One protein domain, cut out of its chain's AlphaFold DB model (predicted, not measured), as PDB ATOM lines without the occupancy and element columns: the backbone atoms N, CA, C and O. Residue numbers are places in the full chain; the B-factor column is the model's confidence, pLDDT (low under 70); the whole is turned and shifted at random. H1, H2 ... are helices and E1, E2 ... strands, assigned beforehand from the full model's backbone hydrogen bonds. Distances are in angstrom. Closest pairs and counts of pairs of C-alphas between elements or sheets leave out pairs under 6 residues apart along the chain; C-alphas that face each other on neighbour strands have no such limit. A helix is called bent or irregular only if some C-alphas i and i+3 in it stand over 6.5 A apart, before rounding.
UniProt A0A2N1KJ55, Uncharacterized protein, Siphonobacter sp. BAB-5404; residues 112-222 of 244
ATOM      1  N   TYR A 112     132.136 123.348 151.037       91.06
ATOM      2  CA  TYR A 112     130.824 122.917 150.548       91.06
ATOM      3  C   TYR A 112     130.353 121.674 151.293       91.06
ATOM      4  O   TYR A 112     131.051 120.660 151.287       91.06
ATOM      5  N   ASN A 113     129.147 121.741 151.855       90.94
ATOM      6  CA  ASN A 113     128.477 120.621 152.505       90.94
ATOM      7  C   ASN A 113     127.104 120.386 151.863       90.94
ATOM      8  O   ASN A 113     126.356 121.328 151.603       90.94
ATOM      9  N   GLU A 114     126.752 119.122 151.635       92.25
ATOM     10  CA  GLU A 114     125.431 118.715 151.150       92.25
ATOM     11  C   GLU A 114     124.879 117.605 152.041       92.25
ATOM     12  O   GLU A 114     125.581 116.645 152.364       92.25
ATOM     13  N   ARG A 115     123.604 117.717 152.419       92.75
ATOM     14  CA  ARG A 115     122.861 116.665 153.123       92.75
ATOM     15  C   ARG A 115     121.396 116.644 152.673       92.75
ATOM     16  O   ARG A 115     120.908 117.648 152.152       92.75
ATOM     17  N   PRO A 116     120.662 115.541 152.883       91.06
ATOM     18  CA  PRO A 116     119.211 115.542 152.719       91.06
ATOM     19  C   PRO A 116     118.554 116.616 153.598       91.06
ATOM     20  O   PRO A 116     118.982 116.841 154.738       91.06
ATOM     21  N   ALA A 117     117.530 117.281 153.062       86.81
ATOM     22  CA  ALA A 117     116.734 118.240 153.818       86.81
ATOM     23  C   ALA A 117     115.940 117.524 154.922       86.81
ATOM     24  O   ALA A 117     115.431 116.413 154.724       86.81
ATOM     25  N   SER A 118     115.842 118.148 156.093       83.62
ATOM     26  CA  SER A 118     114.978 117.664 157.169       83.62
ATOM     27  C   SER A 118     113.499 117.928 156.844       83.62
ATOM     28  O   SER A 118     113.169 118.697 155.945       83.62
ATOM     29  N   LYS A 119     112.573 117.313 157.593       78.69
ATOM     30  CA  LYS A 119     111.122 117.525 157.397       78.69
ATOM     31  C   LYS A 119     110.660 118.958 157.702       78.69
ATOM     32  O   LYS A 119     109.570 119.342 157.291       78.69
ATOM     33  N   GLU A 120     111.463 119.716 158.438       80.44
ATOM     34  CA  GLU A 120     111.191 121.102 158.838       80.44
ATOM     35  C   GLU A 120     111.757 122.113 157.826       80.44
ATOM     36  O   GLU A 120     111.321 123.263 157.774       80.44
ATOM     37  N   GLU A 121     112.709 121.681 156.997       83.19
ATOM     38  CA  GLU A 121     113.373 122.484 155.975       83.19
ATOM     39  C   GLU A 121     112.540 122.496 154.688       83.19
ATOM     40  O   GLU A 121     112.539 121.548 153.904       83.19
ATOM     41  N   GLN A 122     111.804 123.587 154.467       80.75
ATOM     42  CA  GLN A 122     110.976 123.745 153.271       80.75
ATOM     43  C   GLN A 122     111.826 124.014 152.024       80.75
ATOM     44  O   GLN A 122     112.787 124.787 152.058       80.75
ATOM     45  N   ASP A 123     111.431 123.421 150.899       84.94
ATOM     46  CA  ASP A 123     112.103 123.630 149.618       84.94
ATOM     47  C   ASP A 123     111.998 125.092 149.156       84.94
ATOM     48  O   ASP A 123     110.949 125.730 149.264       84.94
ATOM     49  N   GLY A 124     113.101 125.639 148.655       82.31
ATOM     50  CA  GLY A 124     113.227 127.043 148.268       82.31
ATOM     51  C   GLY A 124     113.593 127.994 149.414       82.31
ATOM     52  O   GLY A 124     113.754 129.192 149.166       82.31
ATOM     53  N   THR A 125     113.757 127.495 150.644       87.75
ATOM     54  CA  THR A 125     114.276 128.308 151.752       87.75
ATOM     55  C   THR A 125     115.780 128.510 151.630       87.75
ATOM     56  O   THR A 125     116.518 127.658 151.136       87.75
ATOM     57  N   TRP A 126     116.249 129.673 152.061       92.06
ATOM     58  CA  TRP A 126     117.663 130.019 152.067       92.06
ATOM     59  C   TRP A 126     117.957 130.938 153.245       92.06
ATOM     60  O   TRP A 126     117.068 131.628 153.752       92.06
ATOM     61  N   LYS A 127     119.217 130.968 153.671       92.94
ATOM     62  CA  LYS A 127     119.691 131.897 154.697       92.94
ATOM     63  C   LYS A 127     121.137 132.267 154.435       92.94
ATOM     64  O   LYS A 127     121.928 131.442 153.984       92.94
ATOM     65  N   VAL A 128     121.476 133.507 154.762       95.25
ATOM     66  CA  VAL A 128     122.840 134.032 154.724       95.25
ATOM     67  C   VAL A 128     123.218 134.464 156.134       95.25
ATOM     68  O   VAL A 128     122.474 135.191 156.790       95.25
ATOM     69  N   ILE A 129     124.374 134.005 156.603       96.06
ATOM     70  CA  ILE A 129     124.994 134.410 157.861       96.06
ATOM     71  C   ILE A 129     126.138 135.364 157.493       96.06
ATOM     72  O   ILE A 129     127.129 134.920 156.908       96.06
ATOM     73  N   PRO A 130     125.998 136.676 157.745       95.25
ATOM     74  CA  PRO A 130     127.052 137.636 157.447       95.25
ATOM     75  C   PRO A 130     128.191 137.569 158.478       95.25
ATOM     76  O   PRO A 130     127.966 137.202 159.631       95.25
ATOM     77  N   LYS A 131     129.392 137.990 158.069       94.88
ATOM     78  CA  LYS A 131     130.525 138.312 158.954       94.88
ATOM     79  C   LYS A 131     131.053 139.717 158.689       94.88
ATOM     80  O   LYS A 131     130.727 140.342 157.679       94.88
ATOM     81  N   GLU A 132     131.886 140.195 159.605       93.94
ATOM     82  CA  GLU A 132     132.517 141.510 159.519       93.94
ATOM     83  C   GLU A 132     133.459 141.624 158.318       93.94
ATOM     84  O   GLU A 132     134.242 140.719 158.028       93.94
ATOM     85  N   LEU A 133     133.392 142.765 157.631       92.62
ATOM     86  CA  LEU A 133     134.285 143.080 156.517       92.62
ATOM     87  C   LEU A 133     135.718 143.282 157.021       92.62
ATOM     88  O   LEU A 133     135.945 143.983 158.004       92.62
ATOM     89  N   THR A 134     136.688 142.745 156.285       92.38
ATOM     90  CA  THR A 134     138.120 142.946 156.545       92.38
ATOM     91  C   THR A 134     138.774 143.692 155.387       92.38
ATOM     92  O   THR A 134     138.269 143.702 154.263       92.38
ATOM     93  N   GLU A 135     139.910 144.345 155.633       90.75
ATOM     94  CA  GLU A 135     140.625 145.062 154.569       90.75
ATOM     95  C   GLU A 135     141.051 144.121 153.429       90.75
ATOM     96  O   GLU A 135     140.940 144.473 152.254       90.75
ATOM     97  N   GLU A 136     141.502 142.914 153.767       88.81
ATOM     98  CA  GLU A 136     141.941 141.901 152.803       88.81
ATOM     99  C   GLU A 136     140.800 141.458 151.890       88.81
ATOM    100  O   GLU A 136     140.942 141.459 150.667       88.81
ATOM    101  N   THR A 137     139.627 141.182 152.465       90.69
ATOM    102  CA  THR A 137     138.451 140.793 151.681       90.69
ATOM    103  C   THR A 137     137.968 141.934 150.792       90.69
ATOM    104  O   THR A 137     137.653 141.707 149.624       90.69
ATOM    105  N   LEU A 138     137.998 143.181 151.263       91.38
ATOM    106  CA  LEU A 138     137.652 144.339 150.435       91.38
ATOM    107  C   LEU A 138     138.614 144.518 149.249       91.38
ATOM    108  O   LEU A 138     138.173 144.811 148.136       91.38
ATOM    109  N   LYS A 139     139.912 144.266 149.427       90.56
ATOM    110  CA  LYS A 139     140.884 144.297 148.319       90.56
ATOM    111  C   LYS A 139     140.610 143.248 147.235       90.56
ATOM    112  O   LYS A 139     141.093 143.412 146.119       90.56
ATOM    113  N   THR A 140     139.806 142.216 147.510       89.81
ATOM    114  CA  THR A 140     139.384 141.253 146.471       89.81
ATOM    115  C   THR A 140     138.311 141.800 145.529       89.81
ATOM    116  O   THR A 140     138.166 141.304 144.411       89.81
ATOM    117  N   ILE A 141     137.570 142.834 145.946       91.06
ATOM    118  CA  ILE A 141     136.496 143.448 145.148       91.06
ATOM    119  C   ILE A 141     136.857 144.850 144.642       91.06
ATOM    120  O   ILE A 141     136.357 145.269 143.599       91.06
ATOM    121  N   PHE A 142     137.752 145.560 145.332       91.25
ATOM    122  CA  PHE A 142     138.287 146.845 144.893       91.25
ATOM    123  C   PHE A 142     139.625 146.652 144.178       91.25
ATOM    124  O   PHE A 142     140.617 146.261 144.788       91.25
ATOM    125  N   VAL A 143     139.685 147.008 142.892       90.44
ATOM    126  CA  VAL A 143     140.962 147.085 142.163       90.44
ATOM    127  C   VAL A 143     141.910 148.081 142.837       90.44
ATOM    128  O   VAL A 143     141.463 149.066 143.424       90.44
ATOM    129  N   THR A 144     143.224 147.867 142.731       90.31
ATOM    130  CA  THR A 144     144.243 148.659 143.448       90.31
ATOM    131  C   THR A 144     144.084 150.167 143.253       90.31
ATOM    132  O   THR A 144     144.174 150.924 144.218       90.31
ATOM    133  N   SER A 145     143.795 150.609 142.028       91.50
ATOM    134  CA  SER A 145     143.561 152.022 141.717       91.50
ATOM    135  C   SER A 145     142.298 152.568 142.388       91.50
ATOM    136  O   SER A 145     142.333 153.652 142.965       91.50
ATOM    137  N   ALA A 146     141.198 151.807 142.378       91.38
ATOM    138  CA  ALA A 146     139.960 152.178 143.057       91.38
ATOM    139  C   ALA A 146     140.169 152.249 144.574       91.38
ATOM    140  O   ALA A 146     139.776 153.234 145.190       91.38
ATOM    141  N   TRP A 147     140.858 151.263 145.158       91.94
ATOM    142  CA  TRP A 147     141.215 151.251 146.578       91.94
ATOM    143  C   TRP A 147     142.019 152.492 146.978       91.94
ATOM    144  O   TRP A 147     141.725 153.138 147.983       91.94
ATOM    145  N   GLN A 148     143.017 152.862 146.172       91.56
ATOM    146  CA  GLN A 148     143.830 154.058 146.400       91.56
ATOM    147  C   GLN A 148     143.023 155.356 146.260       91.56
ATOM    148  O   GLN A 148     143.284 156.304 147.001       91.56
ATOM    149  N   ALA A 149     142.037 155.387 145.361       93.19
ATOM    150  CA  ALA A 149     141.179 156.543 145.118       93.19
ATOM    151  C   ALA A 149     140.098 156.765 146.194       93.19
ATOM    152  O   ALA A 149     139.553 157.863 146.271       93.19
ATOM    153  N   LEU A 150     139.801 155.770 147.045       91.38
ATOM    154  CA  LEU A 150     138.784 155.895 148.103       91.38
ATOM    155  C   LEU A 150     139.074 157.037 149.084       91.38
ATOM    156  O   LEU A 150     138.154 157.706 149.553       91.38
ATOM    157  N   ALA A 151     140.348 157.235 149.424       91.00
ATOM    158  CA  ALA A 151     140.800 158.312 150.293       91.00
ATOM    159  C   ALA A 151     142.306 158.557 150.133       91.00
ATOM    160  O   ALA A 151     143.095 157.616 149.987       91.00
ATOM    161  N   SER A 152     142.718 159.823 150.271       87.62
ATOM    162  CA  SER A 152     144.134 160.216 150.238       87.62
ATOM    163  C   SER A 152     144.939 159.595 151.385       87.62
ATOM    164  O   SER A 152     146.077 159.182 151.184       87.62
ATOM    165  N   LYS A 153     144.342 159.489 152.582       89.69
ATOM    166  CA  LYS A 153     144.951 158.836 153.754       89.69
ATOM    167  C   LYS A 153     144.582 157.354 153.798       89.69
ATOM    168  O   LYS A 153     143.403 157.025 153.686       89.69
ATOM    169  N   VAL A 154     145.574 156.486 154.013       86.25
ATOM    170  CA  VAL A 154     145.409 155.019 154.016       86.25
ATOM    171  C   VAL A 154     144.404 154.561 155.076       86.25
ATOM    172  O   VAL A 154     143.502 153.794 154.757       86.25
ATOM    173  N   GLU A 155     144.490 155.120 156.283       86.94
ATOM    174  CA  GLU A 155     143.617 154.810 157.431       86.94
ATOM    175  C   GLU A 155     142.121 155.011 157.127       86.94
ATOM    176  O   GLU A 155     141.263 154.308 157.655       86.94
ATOM    177  N   ASN A 156     141.791 155.945 156.230       92.50
ATOM    178  CA  ASN A 156     140.407 156.266 155.886       92.50
ATOM    179  C   ASN A 156     139.838 155.380 154.768       92.50
ATOM    180  O   ASN A 156     138.623 155.377 154.561       92.50
ATOM    181  N   ARG A 157     140.683 154.641 154.033       93.06
ATOM    182  CA  ARG A 157     140.249 153.842 152.873       93.06
ATOM    183  C   ARG A 157     139.324 152.711 153.290       93.06
ATOM    184  O   ARG A 157     138.281 152.537 152.671       93.06
ATOM    185  N   PHE A 158     139.662 152.014 154.374       93.06
ATOM    186  CA  PHE A 158     138.837 150.935 154.914       93.06
ATOM    187  C   PHE A 158     137.437 151.431 155.297       93.06
ATOM    188  O   PHE A 158     136.441 150.900 154.810       93.06
ATOM    189  N   LYS A 159     137.350 152.531 156.055       94.00
ATOM    190  CA  LYS A 159     136.066 153.140 156.433       94.00
ATOM    191  C   LYS A 159     135.239 153.563 155.213       94.00
ATOM    192  O   LYS A 159     134.040 153.307 155.159       94.00
ATOM    193  N   LYS A 160     135.873 154.168 154.200       94.56
ATOM    194  CA  LYS A 160     135.194 154.542 152.949       94.56
ATOM    195  C   LYS A 160     134.719 153.340 152.143       94.56
ATOM    196  O   LYS A 160     133.619 153.382 151.597       94.56
ATOM    197  N   ALA A 161     135.495 152.264 152.102       94.19
ATOM    198  CA  ALA A 161     135.068 151.016 151.487       94.19
ATOM    199  C   ALA A 161     133.843 150.429 152.206       94.19
ATOM    200  O   ALA A 161     132.876 150.066 151.540       94.19
ATOM    201  N   GLN A 162     133.832 150.419 153.545       94.38
ATOM    202  CA  GLN A 162     132.675 149.978 154.333       94.38
ATOM    203  C   GLN A 162     131.428 150.832 154.056       94.38
ATOM    204  O   GLN A 162     130.350 150.281 153.859       94.38
ATOM    205  N   GLU A 163     131.562 152.161 153.978       94.75
ATOM    206  CA  GLU A 163     130.453 153.060 153.612       94.75
ATOM    207  C   GLU A 163     129.867 152.715 152.229       94.75
ATOM    208  O   GLU A 163     128.646 152.698 152.058       94.75
ATOM    209  N   ILE A 164     130.720 152.396 151.248       94.62
ATOM    210  CA  ILE A 164     130.288 151.972 149.909       94.62
ATOM    211  C   ILE A 164     129.577 150.620 149.969       94.62
ATOM    212  O   ILE A 164     128.495 150.487 149.400       94.62
ATOM    213  N   CYS A 165     130.149 149.628 150.654       94.69
ATOM    214  CA  CYS A 165     129.525 148.314 150.807       94.69
ATOM    215  C   CYS A 165     128.141 148.434 151.455       94.69
ATOM    216  O   CYS A 165     127.173 147.908 150.914       94.69
ATOM    217  N   SER A 166     128.021 149.217 152.530       94.69
ATOM    218  CA  SER A 166     126.747 149.492 153.199       94.69
ATOM    219  C   SER A 166     125.730 150.158 152.272       94.69
ATOM    220  O   SER A 166     124.569 149.757 152.259       94.69
ATOM    221  N   ARG A 167     126.156 151.126 151.448       94.44
ATOM    222  CA  ARG A 167     125.283 151.805 150.474       94.44
ATOM    223  C   ARG A 167     124.683 150.855 149.434       94.44
ATOM    224  O   ARG A 167     123.581 151.111 148.964       94.44
ATOM    225  N   TYR A 168     125.408 149.805 149.059       93.56
ATOM    226  CA  TYR A 168     124.949 148.790 148.107       93.56
ATOM    227  C   TYR A 168     124.453 147.510 148.793       93.56
ATOM    228  O   TYR A 168     124.343 146.479 148.135       93.56
ATOM    229  N   HIS A 169     124.210 147.555 150.108       94.69
ATOM    230  CA  HIS A 169     123.782 146.406 150.914       94.69
ATOM    231  C   HIS A 169     124.670 145.161 150.724       94.69
ATOM    232  O   HIS A 169     124.210 144.021 150.804       94.69
ATOM    233  N   LEU A 170     125.959 145.381 150.452       96.12
ATOM    234  CA  LEU A 170     126.938 144.335 150.209       96.12
ATOM    235  C   LEU A 170     127.510 143.849 151.539       96.12
ATOM    236  O   LEU A 170     128.211 144.584 152.235       96.12
ATOM    237  N   LYS A 171     127.241 142.588 151.862       95.88
ATOM    238  CA  LYS A 171     127.701 141.920 153.081       95.88
ATOM    239  C   LYS A 171     128.752 140.872 152.740       95.88
ATOM    240  O   LYS A 171     128.634 140.182 151.726       95.88
ATOM    241  N   LEU A 172     129.764 140.735 153.593       96.56
ATOM    242  CA  LEU A 172     130.641 139.570 153.561       96.56
ATOM    243  C   LEU A 172     129.898 138.398 154.200       96.56
ATOM    244  O   LEU A 172     129.270 138.543 155.247       96.56
ATOM    245  N   VAL A 173     129.936 137.249 153.545       96.94
ATOM    246  CA  VAL A 173     129.245 136.040 153.980       96.94
ATOM    247  C   VAL A 173     130.220 135.191 154.774       96.94
ATOM    248  O   VAL A 173     131.334 134.946 154.322       96.94
ATOM    249  N   ASP A 174     129.802 134.735 155.947       96.06
ATOM    250  CA  ASP A 174     130.465 133.626 156.619       96.06
ATOM    251  C   ASP A 174     130.002 132.322 155.983       96.06
ATOM    252  O   ASP A 174     130.763 131.633 155.312       96.06
ATOM    253  N   THR A 175     128.701 132.064 156.091       96.06
ATOM    254  CA  THR A 175     128.065 130.843 155.613       96.06
ATOM    255  C   THR A 175     126.720 131.186 154.982       96.06
ATOM    256  O   THR A 175     125.995 132.049 155.476       96.06
ATOM    257  N   TYR A 176     126.350 130.518 153.895       95.50
ATOM    258  CA  TYR A 176     124.981 130.552 153.387       95.50
ATOM    259  C   TYR A 176     124.515 129.156 152.998       95.50
ATOM    260  O   TYR A 176     125.312 128.311 152.592       95.50
ATOM    261  N   TRP A 177     123.209 128.934 153.081       94.00
ATOM    262  CA  TRP A 177     122.601 127.676 152.679       94.00
ATOM    263  C   TRP A 177     121.325 127.887 151.875       94.00
ATOM    264  O   TRP A 177     120.659 128.922 151.979       94.00
ATOM    265  N   ILE A 178     121.006 126.892 151.054       92.75
ATOM    266  CA  ILE A 178     119.759 126.776 150.303       92.75
ATOM    267  C   ILE A 178     119.219 125.358 150.461       92.75
ATOM    268  O   ILE A 178     119.970 124.384 150.399       92.75
ATOM    269  N   VAL A 179     117.910 125.256 150.638       91.50
ATOM    270  CA  VAL A 179     117.178 124.002 150.527       91.50
ATOM    271  C   VAL A 179     116.556 123.984 149.140       91.50
ATOM    272  O   VAL A 179     115.747 124.851 148.811       91.50
ATOM    273  N   LYS A 180     116.983 123.054 148.291       88.00
ATOM    274  CA  LYS A 180     116.464 122.919 146.930       88.00
ATOM    275  C   LYS A 180     116.439 121.456 146.518       88.00
ATOM    276  O   LYS A 180     117.406 120.738 146.764       88.00
ATOM    277  N   GLU A 181     115.368 121.032 145.854       87.38
ATOM    278  CA  GLU A 181     115.190 119.652 145.386       87.38
ATOM    279  C   GLU A 181     115.340 118.630 146.533       87.38
ATOM    280  O   GLU A 181     115.890 117.543 146.352       87.38
ATOM    281  N   GLY A 182     114.885 118.989 147.742       85.38
ATOM    282  CA  GLY A 182     114.988 118.126 148.928       85.38
ATOM    283  C   GLY A 182     116.411 117.971 149.483       85.38
ATOM    284  O   GLY A 182     116.667 117.074 150.291       85.38
ATOM    285  N   LYS A 183     117.347 118.828 149.063       90.62
ATOM    286  CA  LYS A 183     118.734 118.852 149.533       90.62
ATOM    287  C   LYS A 183     119.031 120.156 150.254       90.62
ATOM    288  O   LYS A 183     118.747 121.228 149.730       90.62
ATOM    289  N   TYR A 184     119.660 120.054 151.417       92.25
ATOM    290  CA  TYR A 184     120.307 121.169 152.093       92.25
ATOM    291  C   TYR A 184     121.730 121.299 151.551       92.25
ATOM    292  O   TYR A 184     122.539 120.375 151.677       92.25
ATOM    293  N   GLN A 185     122.021 122.437 150.933       92.75
ATOM    294  CA  GLN A 185     123.324 122.757 150.367       92.75
ATOM    295  C   GLN A 185     123.881 123.993 151.065       92.75
ATOM    296  O   GLN A 185     123.228 125.035 151.098       92.75
ATOM    297  N   GLU A 186     125.091 123.884 151.593       94.19
ATOM    298  CA  GLU A 186     125.749 124.912 152.390       94.19
ATOM    299  C   GLU A 186     127.113 125.251 151.805       94.19
ATOM    300  O   GLU A 186     127.885 124.370 151.427       94.19
ATOM    301  N   TRP A 187     127.407 126.545 151.749       95.25
ATOM    302  CA  TRP A 187     128.701 127.071 151.347       95.25
ATOM    303  C   TRP A 187     129.224 128.004 152.421       95.25
ATOM    304  O   TRP A 187     128.502 128.888 152.891       95.25
ATOM    305  N   LYS A 188     130.506 127.863 152.730       94.69
ATOM    306  CA  LYS A 188     131.195 128.710 153.693       94.69
ATOM    307  C   LYS A 188     132.397 129.399 153.058       94.69
ATOM    308  O   LYS A 188     133.139 128.818 152.260       94.69
ATOM    309  N   SER A 189     132.528 130.683 153.365       92.50
ATOM    310  CA  SER A 189     133.617 131.539 152.919       92.50
ATOM    311  C   SER A 189     134.887 131.196 153.683       92.50
ATOM    312  O   SER A 189     134.880 131.118 154.908       92.50
ATOM    313  N   THR A 190     135.990 131.086 152.956       89.31
ATOM    314  CA  THR A 190     137.339 130.984 153.525       89.31
ATOM    315  C   THR A 190     138.074 132.310 153.330       89.31
ATOM    316  O   THR A 190     137.580 133.186 152.610       89.31
ATOM    317  N   ASP A 191     139.226 132.485 153.976       85.75
ATOM    318  CA  ASP A 191     140.018 133.720 153.860       85.75
ATOM    319  C   ASP A 191     140.535 133.919 152.427       85.75
ATOM    320  O   ASP A 191     140.419 135.008 151.864       85.75
ATOM    321  N   ASP A 192     140.960 132.830 151.781       86.62
ATOM    322  CA  ASP A 192     141.412 132.834 150.385       86.62
ATOM    323  C   ASP A 192     140.262 132.782 149.365       86.62
ATOM    324  O   ASP A 192     140.494 132.883 148.160       86.62
ATOM    325  N   PHE A 193     139.011 132.610 149.810       90.88
ATOM    326  CA  PHE A 193     137.830 132.568 148.946       90.88
ATOM    327  C   PHE A 193     136.646 133.318 149.579       90.88
ATOM    328  O   PHE A 193     135.694 132.696 150.076       90.88
ATOM    329  N   PRO A 194     136.675 134.666 149.563       94.00
ATOM    330  CA  PRO A 194     135.599 135.464 150.120       94.00
ATOM    331  C   PRO A 194     134.319 135.336 149.297       94.00
ATOM    332  O   PRO A 194     134.334 135.375 148.062       94.00
ATOM    333  N   ILE A 195     133.194 135.219 149.995       96.06
ATOM    334  CA  ILE A 195     131.855 135.207 149.406       96.06
ATOM    335  C   ILE A 195     131.130 136.469 149.857       96.06
ATOM    336  O   ILE A 195     131.111 136.790 151.039       96.06
ATOM    337  N   PHE A 196     130.498 137.167 148.923       96.69
ATOM    338  CA  PHE A 196     129.719 138.365 149.201       96.69
ATOM    339  C   PHE A 196     128.246 138.151 148.869       96.69
ATOM    340  O   PHE A 196     127.898 137.307 148.042       96.69
ATOM    341  N   PHE A 197     127.382 138.944 149.490       96.62
ATOM    342  CA  PHE A 197     125.944 138.919 149.276       96.62
ATOM    343  C   PHE A 197     125.398 140.341 149.160       96.62
ATOM    344  O   PHE A 197     125.578 141.144 150.072       96.62
ATOM    345  N   PHE A 198     124.745 140.639 148.039       95.50
ATOM    346  CA  PHE A 198     123.902 141.822 147.885       95.50
ATOM    347  C   PHE A 198     122.526 141.509 148.468       95.50
ATOM    348  O   PHE A 198     121.823 140.645 147.934       95.50
ATOM    349  N   ASP A 199     122.190 142.176 149.566       93.38
ATOM    350  CA  ASP A 199     120.940 141.986 150.295       93.38
ATOM    351  C   ASP A 199     119.859 142.951 149.791       93.38
ATOM    352  O   ASP A 199     119.954 144.161 149.990       93.38
ATOM    353  N   GLU A 200     118.832 142.408 149.138       91.62
ATOM    354  CA  GLU A 200     117.688 143.158 148.601       91.62
ATOM    355  C   GLU A 200     116.387 142.791 149.348       91.62
ATOM    356  O   GLU A 200     115.278 142.984 148.843       91.62
ATOM    357  N   GLY A 201     116.506 142.234 150.560       87.06
ATOM    358  CA  GLY A 201     115.381 141.822 151.397       87.06
ATOM    359  C   GLY A 201     114.807 140.464 150.989       87.06
ATOM    360  O   GLY A 201     115.262 139.423 151.455       87.06
ATOM    361  N   GLU A 202     113.776 140.456 150.139       86.12
ATOM    362  CA  GLU A 202     113.071 139.219 149.739       86.12
ATOM    363  C   GLU A 202     113.897 138.320 148.804       86.12
ATOM    364  O   GLU A 202     113.624 137.124 148.641       86.12
ATOM    365  N   TRP A 203     114.915 138.899 148.178       88.94
ATOM    366  CA  TRP A 203     115.869 138.211 147.328       88.94
ATOM    367  C   TRP A 203     117.261 138.791 147.560       88.94
ATOM    368  O   TRP A 203     117.442 139.811 148.222       88.94
ATOM    369  N   GLY A 204     118.265 138.144 146.993       92.25
ATOM    370  CA  GLY A 204     119.590 138.728 146.939       92.25
ATOM    371  C   GLY A 204     120.502 138.005 145.974       92.25
ATOM    372  O   GLY A 204     120.123 137.028 145.316       92.25
ATOM    373  N   LYS A 205     121.727 138.509 145.863       94.62
ATOM    374  CA  LYS A 205     122.701 138.012 144.895       94.62
ATOM    375  C   LYS A 205     124.016 137.678 145.576       94.62
ATOM    376  O   LYS A 205     124.713 138.553 146.076       94.62
ATOM    377  N   ILE A 206     124.376 136.403 145.531       95.50
ATOM    378  CA  ILE A 206     125.699 135.920 145.906       95.50
ATOM    379  C   ILE A 206     126.702 136.336 144.832       95.50
ATOM    380  O   ILE A 206     126.451 136.181 143.630       95.50
ATOM    381  N   TYR A 207     127.848 136.831 145.284       95.25
ATOM    382  CA  TYR A 207     129.002 137.176 144.475       95.25
ATOM    383  C   TYR A 207     130.260 136.473 145.000       95.25
ATOM    384  O   TYR A 207     130.657 136.653 146.147       95.25
ATOM    385  N   GLN A 208     130.895 135.677 144.144       94.06
ATOM    386  CA  GLN A 208     132.134 134.953 144.422       94.06
ATOM    387  C   GLN A 208     133.221 135.435 143.443       94.06
ATOM    388  O   GLN A 208     133.308 134.902 142.332       94.06
ATOM    389  N   PRO A 209     134.036 136.451 143.792       90.56
ATOM    390  CA  PRO A 209     134.993 137.076 142.870       90.56
ATOM    391  C   PRO A 209     136.001 136.086 142.273       90.56
ATOM    392  O   PRO A 209     136.309 136.153 141.080       90.56
ATOM    393  N   LEU A 210     136.470 135.138 143.089       89.31
ATOM    394  CA  LEU A 210     137.507 134.169 142.731       89.31
ATOM    395  C   LEU A 210     136.950 132.883 142.098       89.31
ATOM    396  O   LEU A 210     137.709 132.014 141.673       89.31
ATOM    397  N   ALA A 211     135.625 132.756 141.975       88.12
ATOM    398  CA  ALA A 211     135.017 131.614 141.306       88.12
ATOM    399  C   ALA A 211     135.226 131.659 139.781       88.12
ATOM    400  O   ALA A 211     135.408 132.714 139.156       88.12
ATOM    401  N   GLN A 212     135.094 130.493 139.140       83.44
ATOM    402  CA  GLN A 212     134.959 130.420 137.682       83.44
ATOM    403  C   GLN A 212     133.773 131.275 137.222       83.44
ATOM    404  O   GLN A 212     132.742 131.306 137.889       83.44
ATOM    405  N   LYS A 213     133.882 131.915 136.047       81.94
ATOM    406  CA  LYS A 213     132.901 132.893 135.525       81.94
ATOM    407  C   LYS A 213     131.435 132.456 135.677       81.94
ATOM    408  O   LYS A 213     130.606 133.268 136.069       81.94
ATOM    409  N   LYS A 214     131.135 131.179 135.413       83.69
ATOM    410  CA  LYS A 214     129.783 130.595 135.513       83.69
ATOM    411  C   LYS A 214     129.220 130.486 136.938       83.69
ATOM    412  O   LYS A 214     128.012 130.385 137.092       83.69
ATOM    413  N   PHE A 215     130.074 130.494 137.959       85.81
ATOM    414  CA  PHE A 215     129.693 130.346 139.368       85.81
ATOM    415  C   PHE A 215     129.845 131.640 140.173       85.81
ATOM    416  O   PHE A 215     129.441 131.680 141.326       85.81
ATOM    417  N   ARG A 216     130.380 132.712 139.569       90.00
ATOM    418  CA  ARG A 216     130.610 133.992 140.262       90.00
ATOM    419  C   ARG A 216     129.345 134.635 140.795       90.00
ATOM    420  O   ARG A 216     129.430 135.402 141.742       90.00
ATOM    421  N   PHE A 217     128.204 134.381 140.164       92.25
ATOM    422  CA  PHE A 217     126.945 135.013 140.521       92.25
ATOM    423  C   PHE A 217     125.861 133.964 140.703       92.25
ATOM    424  O   PHE A 217     125.675 133.104 139.841       92.25
ATOM    425  N   ARG A 218     125.117 134.069 141.802       90.94
ATOM    426  CA  ARG A 218     123.939 133.241 142.065       90.94
ATOM    427  C   ARG A 218     122.851 134.081 142.713       90.94
ATOM    428  O   ARG A 218     123.145 134.915 143.557       90.94
ATOM    429  N   TYR A 219     121.608 133.854 142.314       91.00
ATOM    430  CA  TYR A 219     120.448 134.505 142.911       91.00
ATOM    431  C   TYR A 219     119.872 133.616 144.011       91.00
ATOM    432  O   TYR A 219     119.791 132.398 143.838       91.00
ATOM    433  N   LEU A 220     119.505 134.230 145.132       89.19
ATOM    434  CA  LEU A 220     118.766 133.607 146.223       89.19
ATOM    435  C   LEU A 220     117.389 134.272 146.320       89.19
ATOM    436  O   LEU A 220     117.278 135.488 146.166       89.19
ATOM    437  N   GLY A 221     116.352 133.473 146.563       83.56
ATOM    438  CA  GLY A 221     114.964 133.937 146.606       83.56
ATOM    439  C   GLY A 221     114.300 134.061 145.233       83.56
ATOM    440  O   GLY A 221     114.837 133.644 144.202       83.56
ATOM    441  N   LYS A 222     113.083 134.613 145.222       72.25
ATOM    442  CA  LYS A 222     112.317 134.845 143.993       72.25
ATOM    443  C   LYS A 222     112.842 136.114 143.325       72.25
ATOM    444  O   LYS A 222     112.436 137.215 143.676       72.25
TER     445      LYS A 222
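AT A GLANCE: This is residues 112 to 222 of the 244 residues of an uncharacterized protein of Siphonobacter sp. BAB-5404 (UniProt A0A2N1KJ55). A strongly twisted antiparallel sheet folds into two wings where its long strand E3 bends by 87 degrees, one wing made by E1, E4, E2 and the later part of E3, the other by the first part of E3 with E5, E6 and E7. Three helices gather in a small head at one end of the long axis, and the link from E1 to E2 lies at the far end. The printed part has 111 residues, with E1 E2 H1 H2 H3 E3 E4 E5 E6 E7 along it; the class is mixed, helices and strands. The sheet is branched at E3, and E5 E6 E7 form a meander, each strand the antiparallel neighbour of the one before. The whole is a rod spanning 54 by 25 by 22 A, only just compact and close to loose, with a radius of gyration of the C-alphas of 15.7 A.

HOW THE PARTS SIT: Edge strand E1, residues 112 to 116, is antiparallel to E4, residues 183 to 188, with N 113 and O 186 2.9 A apart. Edge strand E2, residues 126 to 131, is antiparallel to E3, residues 170 to 180, with N 129 and O 175 2.8 A apart. H1, residues 135 to 139, is close but not clearly touching H3, residues 154 to 167; their closest C-alphas, of Glu 135 and Phe 158, are 6.1 A apart. H2, residues 144 to 149, touches H3, about perpendicular at 88 degrees; their closest C-alphas, of Trp 147 and Arg 157, are 6.9 A apart. H3 only grazes the sheet, with residues 162 to 166. Every O i to N i+4 pair is within hydrogen-bond range in H1 and H2, and 8 of 10 in H3. E3 bends at residue 174, and its pairing is staggered: E2 is on one side, while E4 and E5, residues 195 to 199, are on the other. E3 and E4 form a hairpin, with N 178 and O 185 2.9 A apart; N 171 and O 197 of E3 and E5 are 2.8 A apart. E5 forms a hairpin with E6, residues 203 to 207, with N 198 and O 205 2.9 A apart. E6 forms a hairpin with edge strand E7, residues 217 to 221, with N 206 and O 218 2.8 A apart.

IN THESE COORDINATES: E1 begins at C-alpha 112, (130.824, 122.917, 150.548). E2 is 16.8 A long, E4 16.4 A and H3 20.7 A. H3 is irregular, but only just: C-alphas 155 and 158 are 6.6 A apart. E3, 24.1 A long, begins at C-alpha 170, (126.938, 144.335, 150.209). E7 ends at C-alpha 221, (114.964, 133.937, 146.606).

THE WHOLE: The two C-alphas farthest apart, of Lys 119 and Ser 152, are 54.4 A apart. The printed part has no cut and no long link. Its mean pLDDT is 90.9, and no printed residue is under 70.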